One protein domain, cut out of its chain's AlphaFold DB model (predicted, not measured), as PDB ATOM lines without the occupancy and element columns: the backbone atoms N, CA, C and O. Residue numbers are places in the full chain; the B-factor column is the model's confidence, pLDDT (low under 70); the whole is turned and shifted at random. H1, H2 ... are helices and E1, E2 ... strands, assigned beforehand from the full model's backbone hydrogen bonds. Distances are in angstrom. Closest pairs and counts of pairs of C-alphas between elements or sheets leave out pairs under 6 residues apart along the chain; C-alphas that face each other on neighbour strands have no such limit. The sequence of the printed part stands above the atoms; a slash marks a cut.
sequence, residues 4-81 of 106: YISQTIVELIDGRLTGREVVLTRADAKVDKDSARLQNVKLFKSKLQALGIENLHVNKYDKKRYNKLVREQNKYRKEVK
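Overview. This is residues 4 to 81 of the 106 residues of an uncharacterized protein of Candidatus Pelagibacter sp. TMED142 (UniProt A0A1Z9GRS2). Look for a narrow, twisted antiparallel sheet, E2 E1 E3, whose long hairpin E1 and E2 has a tip, residues 12 to 17, that sticks out; H1 packs on E3 and E1, H2 on E2. The printed part has 78 residues, with E1, E2, H1, E3, H2 in order, class mixed. It is only just compact, close to loose: radius of gyration of the C-alphas 13.7 A, spans 42, 28 and 20 A.

Along the chain. Find C-alpha 4 at (131.451, 170.277, 129.026), where E1, residues 4 to 13, begins its 27.9 A. E2 is residues 16 to 23, E3 56 to 60, H1 38 to 50. H2, residues 63 to 79, ends at (147.700, 184.491, 140.740).

Arrangement. N 9 and O 20 of E1 and E2 are 2.8 A apart; N 6 and O 57 of E1 and E3, 3.0 A. H1 is over E1 and E3; C-alphas 45 and 56 are its closest to E3, 7.1 A. H2 is over E2, closest C-alphas 73 and 22, 6.2 A. Both helices have every O i to N i+4 pair within hydrogen-bond range. E2, H1, E3 form a split strand-helix-strand unit, E1 between the same-way strands, crossover right-handed.

Size, cuts and confidence. The printed part has no cut; the E2 to H1 link is long, and residues 79 to 81 have pLDDT under 70.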
ATOM      1  N   TYR A   4     130.026 169.980 128.899       92.38
ATOM      2  CA  TYR A   4     131.451 170.277 129.026       92.38
ATOM      3  C   TYR A   4     132.148 169.244 129.906       92.38
ATOM      4  O   TYR A   4     131.499 168.511 130.655       92.38
ATOM      5  N   ILE A   5     133.473 169.203 129.811       93.00
ATOM      6  CA  ILE A   5     134.333 168.401 130.671       93.00
ATOM      7  C   ILE A   5     134.962 169.321 131.705       93.00
ATOM      8  O   ILE A   5     135.519 170.364 131.350       93.00
ATOM      9  N   SER A   6     134.890 168.921 132.966       94.00
ATOM     10  CA  SER A   6     135.739 169.471 134.016       94.00
ATOM     11  C   SER A   6     136.651 168.394 134.587       94.00
ATOM     12  O   SER A   6     136.373 167.198 134.470       94.00
ATOM     13  N   GLN A   7     137.752 168.833 135.178       93.75
ATOM     14  CA  GLN A   7     138.705 168.000 135.885       93.75
ATOM     15  C   GLN A   7     138.811 168.474 137.326       93.75
ATOM     16  O   GLN A   7     138.941 169.676 137.569       93.75
ATOM     17  N   THR A   8     138.793 167.535 138.262       93.81
ATOM     18  CA  THR A   8     139.109 167.820 139.661       93.81
ATOM     19  C   THR A   8     140.593 167.572 139.887       93.81
ATOM     20  O   THR A   8     141.084 166.467 139.662       93.81
ATOM     21  N   ILE A   9     141.308 168.606 140.314       90.62
ATOM     22  CA  ILE A   9     142.734 168.552 140.626       90.62
ATOM     23  C   ILE A   9     142.873 168.749 142.130       90.62
ATOM     24  O   ILE A   9     142.341 169.717 142.676       90.62
ATOM     25  N   VAL A  10     143.575 167.831 142.787       89.06
ATOM     26  CA  VAL A  10     143.911 167.920 144.208       89.06
ATOM     27  C   VAL A  10     145.427 167.936 144.310       89.06
ATOM     28  O   VAL A  10     146.092 167.025 143.826       89.06
ATOM     29  N   GLU A  11     145.959 168.991 144.904       86.44
ATOM     30  CA  GLU A  11     147.384 169.225 145.100       86.44
ATOM     31  C   GLU A  11     147.660 169.303 146.609       86.44
ATOM     32  O   GLU A  11     146.821 169.752 147.391       86.44
ATOM     33  N   LEU A  12     148.834 168.840 147.033       86.50
ATOM     34  CA  LEU A  12     149.332 169.049 148.391       86.50
ATOM     35  C   LEU A  12     150.366 170.175 148.327       86.50
ATOM     36  O   LEU A  12     151.451 169.981 147.784       86.50
ATOM     37  N   ILE A  13     150.024 171.346 148.859       84.44
ATOM     38  CA  ILE A  13     150.887 172.533 148.864       84.44
ATOM     39  C   ILE A  13     151.113 172.932 150.322       84.44
ATOM     40  O   ILE A  13     150.151 173.105 151.069       84.44
ATOM     41  N   ASP A  14     152.374 173.036 150.745       80.62
ATOM     42  CA  ASP A  14     152.770 173.439 152.106       80.62
ATOM     43  C   ASP A  14     152.078 172.633 153.227       80.62
ATOM     44  O   ASP A  14     151.641 173.171 154.246       80.62
ATOM     45  N   GLY A  15     151.919 171.321 153.017       86.38
ATOM     46  CA  GLY A  15     151.260 170.417 153.970       86.38
ATOM     47  C   GLY A  15     149.735 170.571 154.053       86.38
ATOM     48  O   GLY A  15     149.106 169.955 154.912       86.38
ATOM     49  N   ARG A  16     149.118 171.367 153.168       82.50
ATOM     50  CA  ARG A  16     147.663 171.540 153.065       82.50
ATOM     51  C   ARG A  16     147.148 170.973 151.747       82.50
ATOM     52  O   ARG A  16     147.729 171.200 150.690       82.50
ATOM     53  N   LEU A  17     146.031 170.250 151.812       86.94
ATOM     54  CA  LEU A  17     145.325 169.788 150.620       86.94
ATOM     55  C   LEU A  17     144.552 170.954 150.002       86.94
ATOM     56  O   LEU A  17     143.648 171.514 150.624       86.94
ATOM     57  N   THR A  18     144.889 171.298 148.767       84.81
ATOM     58  CA  THR A  18     144.191 172.286 147.951       84.81
ATOM     59  C   THR A  18     143.532 171.585 146.769       84.81
ATOM     60  O   THR A  18     144.168 170.884 145.989       84.81
ATOM     61  N   GLY A  19     142.216 171.751 146.638       87.25
ATOM     62  CA  GLY A  19     141.434 171.188 145.539       87.25
ATOM     63  C   GLY A  19     140.886 172.285 144.636       87.25
ATOM     64  O   GLY A  19     140.411 173.310 145.129       87.25
ATOM     65  N   ARG A  20     140.905 172.070 143.320       89.12
ATOM     66  CA  ARG A  20     140.233 172.944 142.351       89.12
ATOM     67  C   ARG A  20     139.562 172.154 141.234       89.12
ATOM     68  O   ARG A  20     140.059 171.120 140.798       89.12
ATOM     69  N   GLU A  21     138.446 172.681 140.741       91.19
ATOM     70  CA  GLU A  21     137.763 172.170 139.552       91.19
ATOM     71  C   GLU A  21     138.096 173.073 138.357       91.19
ATOM     72  O   GLU A  21     137.904 174.289 138.402       91.19
ATOM     73  N   VAL A  22     138.604 172.481 137.278       91.00
ATOM     74  CA  VAL A  22     139.032 173.199 136.072       91.00
ATOM     75  C   VAL A  22     138.190 172.764 134.884       91.00
ATOM     76  O   VAL A  22     138.012 171.576 134.636       91.00
ATOM     77  N   VAL A  23     137.681 173.726 134.115       92.44
ATOM     78  CA  VAL A  23     136.959 173.442 132.869       92.44
ATOM     79  C   VAL A  23     137.970 173.177 131.752       92.44
ATOM     80  O   VAL A  23     138.801 174.036 131.451       92.44
ATOM     81  N   LEU A  24     137.885 172.001 131.124       89.19
ATOM     82  CA  LEU A  24     138.776 171.592 130.032       89.19
ATOM     83  C   LEU A  24     138.191 171.891 128.653       89.19
ATOM     84  O   LEU A  24     138.911 172.307 127.749       89.19
ATOM     85  N   THR A  25     136.884 171.696 128.478       88.62
ATOM     86  CA  THR A  25     136.204 171.994 127.212       88.62
ATOM     87  C   THR A  25     135.216 173.130 127.383       88.62
ATOM     88  O   THR A  25     134.470 173.202 128.360       88.62
ATOM     89  N   ARG A  26     135.196 174.048 126.415       83.25
ATOM     90  CA  ARG A  26     134.241 175.155 126.428       83.25
ATOM     91  C   ARG A  26     132.851 174.640 126.059       83.25
ATOM     92  O   ARG A  26     132.703 173.793 125.185       83.25
ATOM     93  N   ALA A  27     131.830 175.220 126.679       83.00
ATOM     94  CA  ALA A  27     130.424 175.021 126.311       83.00
ATOM     95  C   ALA A  27     129.665 176.353 126.189       83.00
ATOM     96  O   ALA A  27     128.443 176.412 126.342       83.00
ATOM     97  N   ASP A  28     130.395 177.439 125.930       77.75
ATOM     98  CA  ASP A  28     129.829 178.778 125.808       77.75
ATOM     99  C   ASP A  28     129.100 178.997 124.468       77.75
ATOM    100  O   ASP A  28     128.860 178.073 123.685       77.75
ATOM    101  N   ALA A  29     128.664 180.233 124.221       70.25
ATOM    102  CA  ALA A  29     127.944 180.602 123.007       70.25
ATOM    103  C   ALA A  29     128.798 180.534 121.729       70.25
ATOM    104  O   ALA A  29     128.220 180.404 120.657       70.25
ATOM    105  N   LYS A  30     130.132 180.601 121.844       74.50
ATOM    106  CA  LYS A  30     131.063 180.602 120.705       74.50
ATOM    107  C   LYS A  30     131.398 179.192 120.217       74.50
ATOM    108  O   LYS A  30     131.938 179.040 119.131       74.50
ATOM    109  N   VAL A  31     131.097 178.173 121.019       78.88
ATOM    110  CA  VAL A  31     131.321 176.770 120.663       78.88
ATOM    111  C   VAL A  31     130.237 176.290 119.710       78.88
ATOM    112  O   VAL A  31     129.041 176.493 119.957       78.88
ATOM    113  N   ASP A  32     130.679 175.613 118.653       81.31
ATOM    114  CA  ASP A  32     129.808 174.947 117.698       81.31
ATOM    115  C   ASP A  32     128.838 173.972 118.400       81.31
ATOM    116  O   ASP A  32     129.179 173.275 119.364       81.31
ATOM    117  N   LYS A  33     127.587 173.948 117.930       76.81
ATOM    118  CA  LYS A  33     126.499 173.184 118.555       76.81
ATOM    119  C   LYS A  33     126.808 171.693 118.581       76.81
ATOM    120  O   LYS A  33     126.408 171.032 119.542       76.81
ATOM    121  N   ASP A  34     127.520 171.187 117.578       80.44
ATOM    122  CA  ASP A  34     127.833 169.766 117.461       80.44
ATOM    123  C   ASP A  34     128.978 169.371 118.384       80.44
ATOM    124  O   ASP A  34     128.900 168.344 119.063       80.44
ATOM    125  N   SER A  35     129.974 170.239 118.538       78.19
ATOM    126  CA  SER A  35     131.092 170.029 119.466       78.19
ATOM    127  C   SER A  35     130.644 169.881 120.930       78.19
ATOM    128  O   SER A  35     131.198 169.071 121.670       78.19
ATOM    129  N   ALA A  36     129.594 170.598 121.351       84.25
ATOM    130  CA  ALA A  36     129.069 170.542 122.721       84.25
ATOM    131  C   ALA A  36     127.994 169.455 122.955       84.25
ATOM    132  O   ALA A  36     127.339 169.447 124.007       84.25
ATOM    133  N   ARG A  37     127.767 168.548 121.991       89.06
ATOM    134  CA  ARG A  37     126.843 167.410 122.149       89.06
ATOM    135  C   ARG A  37     127.423 166.355 123.088       89.06
ATOM    136  O   ARG A  37     128.625 166.113 123.125       89.06
ATOM    137  N   LEU A  38     126.537 165.652 123.795       88.50
ATOM    138  CA  LEU A  38     126.915 164.635 124.781       88.50
ATOM    139  C   LEU A  38     127.831 163.544 124.206       88.50
ATOM    140  O   LEU A  38     128.798 163.163 124.858       88.50
ATOM    141  N   GLN A  39     127.527 163.042 123.006       89.50
ATOM    142  CA  GLN A  39     128.300 161.974 122.360       89.50
ATOM    143  C   GLN A  39     129.745 162.412 122.095       89.50
ATOM    144  O   GLN A  39     130.678 161.726 122.507       89.50
ATOM    145  N   ASN A  40     129.927 163.598 121.511       88.56
ATOM    146  CA  ASN A  40     131.244 164.150 121.200       88.56
ATOM    147  C   ASN A  40     132.049 164.445 122.468       88.56
ATOM    148  O   ASN A  40     133.225 164.097 122.555       88.56
ATOM    149  N   VAL A  41     131.397 164.990 123.497       89.50
ATOM    150  CA  VAL A  41     132.027 165.254 124.797       89.50
ATOM    151  C   VAL A  41     132.457 163.955 125.492       89.50
ATOM    152  O   VAL A  41     133.550 163.899 126.050       89.50
ATOM    153  N   LYS A  42     131.656 162.884 125.430       91.94
ATOM    154  CA  LYS A  42     132.031 161.564 125.973       91.94
ATOM    155  C   LYS A  42     133.195 160.927 125.211       91.94
ATOM    156  O   LYS A  42     134.095 160.361 125.833       91.94
ATOM    157  N   LEU A  43     133.195 161.033 123.885       91.69
ATOM    158  CA  LEU A  43     134.286 160.531 123.053       91.69
ATOM    159  C   LEU A  43     135.587 161.280 123.360       91.69
ATOM    160  O   LEU A  43     136.628 160.657 123.559       91.69
ATOM    161  N   PHE A  44     135.518 162.604 123.494       90.06
ATOM    162  CA  PHE A  44     136.668 163.410 123.886       90.06
ATOM    163  C   PHE A  44     137.147 163.083 125.308       90.06
ATOM    164  O   PHE A  44     138.344 162.915 125.513       90.06
ATOM    165  N   LYS A  45     136.233 162.877 126.269       92.75
ATOM    166  CA  LYS A  45     136.579 162.394 127.619       92.75
ATOM    167  C   LYS A  45     137.385 161.097 127.559       92.75
ATOM    168  O   LYS A  45     138.407 160.995 128.221       92.75
ATOM    169  N   SER A  46     136.946 160.139 126.746       91.62
ATOM    170  CA  SER A  46     137.612 158.836 126.613       91.62
ATOM    171  C   SER A  46     139.033 158.986 126.060       91.62
ATOM    172  O   SER A  46     139.950 158.336 126.548       91.62
ATOM    173  N   LYS A  47     139.242 159.905 125.105       91.69
ATOM    174  CA  LYS A  47     140.586 160.253 124.612       91.69
ATOM    175  C   LYS A  47     141.465 160.848 125.713       91.69
ATOM    176  O   LYS A  47     142.608 160.441 125.849       91.69
ATOM    177  N   LEU A  48     140.935 161.773 126.515       90.88
ATOM    178  CA  LEU A  48     141.680 162.365 127.632       90.88
ATOM    179  C   LEU A  48     142.038 161.320 128.703       90.88
ATOM    180  O   LEU A  48     143.150 161.333 129.217       90.88
ATOM    181  N   GLN A  49     141.132 160.383 128.991       91.50
ATOM    182  CA  GLN A  49     141.413 159.266 129.899       91.50
ATOM    183  C   GLN A  49     142.508 158.348 129.348       91.50
ATOM    184  O   GLN A  49     143.380 157.931 130.101       91.50
ATOM    185  N   ALA A  50     142.513 158.077 128.039       92.69
ATOM    186  CA  ALA A  50     143.574 157.301 127.393       92.69
ATOM    187  C   ALA A  50     144.947 158.001 127.438       92.69
ATOM    188  O   ALA A  50     145.971 157.330 127.423       92.69
ATOM    189  N   LEU A  51     144.973 159.335 127.540       92.19
ATOM    190  CA  LEU A  51     146.191 160.121 127.777       92.19
ATOM    191  C   LEU A  51     146.650 160.099 129.248       92.19
ATOM    192  O   LEU A  51     147.629 160.760 129.581       92.19
ATOM    193  N   GLY A  52     145.948 159.382 130.130       90.19
ATOM    194  CA  GLY A  52     146.259 159.313 131.560       90.19
ATOM    195  C   GLY A  52     145.702 160.478 132.379       90.19
ATOM    196  O   GLY A  52     146.097 160.668 133.525       90.19
ATOM    197  N   ILE A  53     144.786 161.280 131.823       88.81
ATOM    198  CA  ILE A  53     144.148 162.365 132.575       88.81
ATOM    199  C   ILE A  53     143.007 161.785 133.413       88.81
ATOM    200  O   ILE A  53     141.957 161.382 132.901       88.81
ATOM    201  N   GLU A  54     143.213 161.769 134.723       88.50
ATOM    202  CA  GLU A  54     142.266 161.238 135.701       88.50
ATOM    203  C   GLU A  54     141.300 162.317 136.231       88.50
ATOM    204  O   GLU A  54     141.443 163.512 135.959       88.50
ATOM    205  N   ASN A  55     140.283 161.890 136.993       92.06
ATOM    206  CA  ASN A  55     139.300 162.767 137.655       92.06
ATOM    207  C   ASN A  55     138.491 163.670 136.707       92.06
ATOM    208  O   ASN A  55     138.211 164.835 136.996       92.06
ATOM    209  N   LEU A  56     138.101 163.113 135.558       92.88
ATOM    210  CA  LEU A  56     137.314 163.800 134.534       92.88
ATOM    211  C   LEU A  56     135.804 163.604 134.713       92.88
ATOM    212  O   LEU A  56     135.295 162.477 134.773       92.88
ATOM    213  N   HIS A  57     135.062 164.707 134.645       92.50
ATOM    214  CA  HIS A  57     133.611 164.754 134.808       92.50
ATOM    215  C   HIS A  57     132.937 165.361 133.578       92.50
ATOM    216  O   HIS A  57     133.357 166.397 133.070       92.50
ATOM    217  N   VAL A  58     131.860 164.728 133.108       92.62
ATOM    218  CA  VAL A  58     131.009 165.286 132.048       92.62
ATOM    219  C   VAL A  58     129.840 165.990 132.712       92.62
ATOM    220  O   VAL A  58     129.022 165.357 133.373       92.62
ATOM    221  N   ASN A  59     129.756 167.298 132.513       93.00
ATOM    222  CA  ASN A  59     128.761 168.147 133.138       93.00
ATOM    223  C   ASN A  59     127.799 168.714 132.102       93.00
ATOM    224  O   ASN A  59     128.177 169.094 130.991       93.00
ATOM    225  N   LYS A  60     126.534 168.822 132.498       92.44
ATOM    226  CA  LYS A  60     125.537 169.592 131.758       92.44
ATOM    227  C   LYS A  60     125.824 171.081 131.929       92.44
ATOM    228  O   LYS A  60     126.120 171.539 133.032       92.44
ATOM    229  N   TYR A  61     125.714 171.838 130.842       91.88
ATOM    230  CA  TYR A  61     125.896 173.282 130.879       91.88
ATOM    231  C   TYR A  61     124.805 173.952 131.720       91.88
ATOM    232  O   TYR A  61     123.631 173.959 131.346       91.88
ATOM    233  N   ASP A  62     125.230 174.545 132.830       91.94
ATOM    234  CA  ASP A  62     124.483 175.535 133.594       91.94
ATOM    235  C   ASP A  62     125.284 176.843 133.605       91.94
ATOM    236  O   ASP A  62     126.457 176.861 133.986       91.94
ATOM    237  N   LYS A  63     124.646 177.943 133.193       89.44
ATOM    238  CA  LYS A  63     125.296 179.249 133.013       89.44
ATOM    239  C   LYS A  63     125.907 179.762 134.318       89.44
ATOM    240  O   LYS A  63     126.986 180.352 134.280       89.44
ATOM    241  N   LYS A  64     125.235 179.566 135.460       91.50
ATOM    242  CA  LYS A  64     125.722 180.065 136.757       91.50
ATOM    243  C   LYS A  64     126.957 179.288 137.210       91.50
ATOM    244  O   LYS A  64     127.993 179.909 137.452       91.50
ATOM    245  N   ARG A  65     126.876 177.952 137.258       91.06
ATOM    246  CA  ARG A  65     128.009 177.098 137.652       91.06
ATOM    247  C   ARG A  65     129.202 177.245 136.707       91.06
ATOM    248  O   ARG A  65     130.314 177.470 137.170       91.06
ATOM    249  N   TYR A  66     128.973 177.186 135.396       92.12
ATOM    250  CA  TYR A  66     130.045 177.272 134.400       92.12
ATOM    251  C   TYR A  66     130.820 178.592 134.506       92.12
ATOM    252  O   TYR A  66     132.046 178.592 134.579       92.12
ATOM    253  N   ASN A  67     130.117 179.727 134.587       92.00
ATOM    254  CA  ASN A  67     130.778 181.028 134.705       92.00
ATOM    255  C   ASN A  67     131.526 181.192 136.033       92.00
ATOM    256  O   ASN A  67     132.532 181.898 136.066       92.00
ATOM    257  N   LYS A  68     131.054 180.566 137.119       93.06
ATOM    258  CA  LYS A  68     131.777 180.539 138.395       93.06
ATOM    259  C   LYS A  68     133.122 179.820 138.238       93.06
ATOM    260  O   LYS A  68     134.147 180.432 138.524       93.06
ATOM    261  N   LEU A  69     133.119 178.610 137.679       91.69
ATOM    262  CA  LEU A  69     134.335 177.816 137.458       91.69
ATOM    263  C   LEU A  69     135.337 178.525 136.538       91.69
ATOM    264  O   LEU A  69     136.518 178.614 136.852       91.69
ATOM    265  N   VAL A  70     134.869 179.108 135.430       91.12
ATOM    266  CA  VAL A  70     135.742 179.862 134.512       91.12
ATOM    267  C   VAL A  70     136.363 181.084 135.203       91.12
ATOM    268  O   VAL A  70     137.524 181.410 134.961       91.12
ATOM    269  N   ARG A  71     135.623 181.772 136.084       90.44
ATOM    270  CA  ARG A  71     136.175 182.893 136.865       90.44
ATOM    271  C   ARG A  71     137.219 182.422 137.870       90.44
ATOM    272  O   ARG A  71     138.245 183.080 137.987       90.44
ATOM    273  N   GLU A  72     136.972 181.321 138.573       88.44
ATOM    274  CA  GLU A  72     137.927 180.727 139.520       88.44
ATOM    275  C   GLU A  72     139.214 180.293 138.807       88.44
ATOM    276  O   GLU A  72     140.305 180.677 139.223       88.44
ATOM    277  N   GLN A  73     139.092 179.628 137.658       88.75
ATOM    278  CA  GLN A  73     140.224 179.278 136.796       88.75
ATOM    279  C   GLN A  73     141.015 180.515 136.337       88.75
ATOM    280  O   GLN A  73     142.244 180.509 136.351       88.75
ATOM    281  N   ASN A  74     140.330 181.593 135.942       88.00
ATOM    282  CA  ASN A  74     140.983 182.834 135.523       88.00
ATOM    283  C   ASN A  74     141.668 183.568 136.681       88.00
ATOM    284  O   ASN A  74     142.708 184.178 136.460       88.00
ATOM    285  N   LYS A  75     141.101 183.532 137.895       86.94
ATOM    286  CA  LYS A  75     141.762 184.068 139.094       86.94
ATOM    287  C   LYS A  75     143.055 183.314 139.363       86.94
ATOM    288  O   LYS A  75     144.099 183.944 139.430       86.94
ATOM    289  N   TYR A  76     142.989 181.984 139.367       81.75
ATOM    290  CA  TYR A  76     144.164 181.142 139.563       81.75
ATOM    291  C   TYR A  76     145.269 181.452 138.543       81.75
ATOM    292  O   TYR A  76     146.407 181.683 138.923       81.75
ATOM    293  N   ARG A  77     144.935 181.572 137.249       81.38
ATOM    294  CA  ARG A  77     145.913 181.939 136.203       81.38
ATOM    295  C   ARG A  77     146.550 183.315 136.393       81.38
ATOM    296  O   ARG A  77     147.677 183.505 135.965       81.38
ATOM    297  N   LYS A  78     145.829 184.269 136.985       79.19
ATOM    298  CA  LYS A  78     146.367 185.600 137.308       79.19
ATOM    299  C   LYS A  78     147.219 185.592 138.577       79.19
ATOM    300  O   LYS A  78     148.081 186.446 138.722       79.19
ATOM    301  N   GLU A  79     146.943 184.672 139.497       69.44
ATOM    302  CA  GLU A  79     147.700 184.491 140.740       69.44
ATOM    303  C   GLU A  79     149.007 183.716 140.533       69.44
ATOM    304  O   GLU A  79     149.908 183.829 141.366       69.44
ATOM    305  N   VAL A  80     149.145 182.972 139.427       65.56
ATOM    306  CA  VAL A  80     150.443 182.441 138.989       65.56
ATOM    307  C   VAL A  80     151.379 183.630 138.764       65.56
ATOM    308  O   VAL A  80     151.231 184.395 137.813       65.56
ATOM    309  N   LYS A  81     152.312 183.811 139.700       60.41
ATOM    310  CA  LYS A  81     153.319 184.871 139.658       60.41
ATOM    311  C   LYS A  81     154.222 184.643 138.446       60.41
ATOM    312  O   LYS A  81     154.613 183.503 138.201       60.41
TER     313      LYS A  81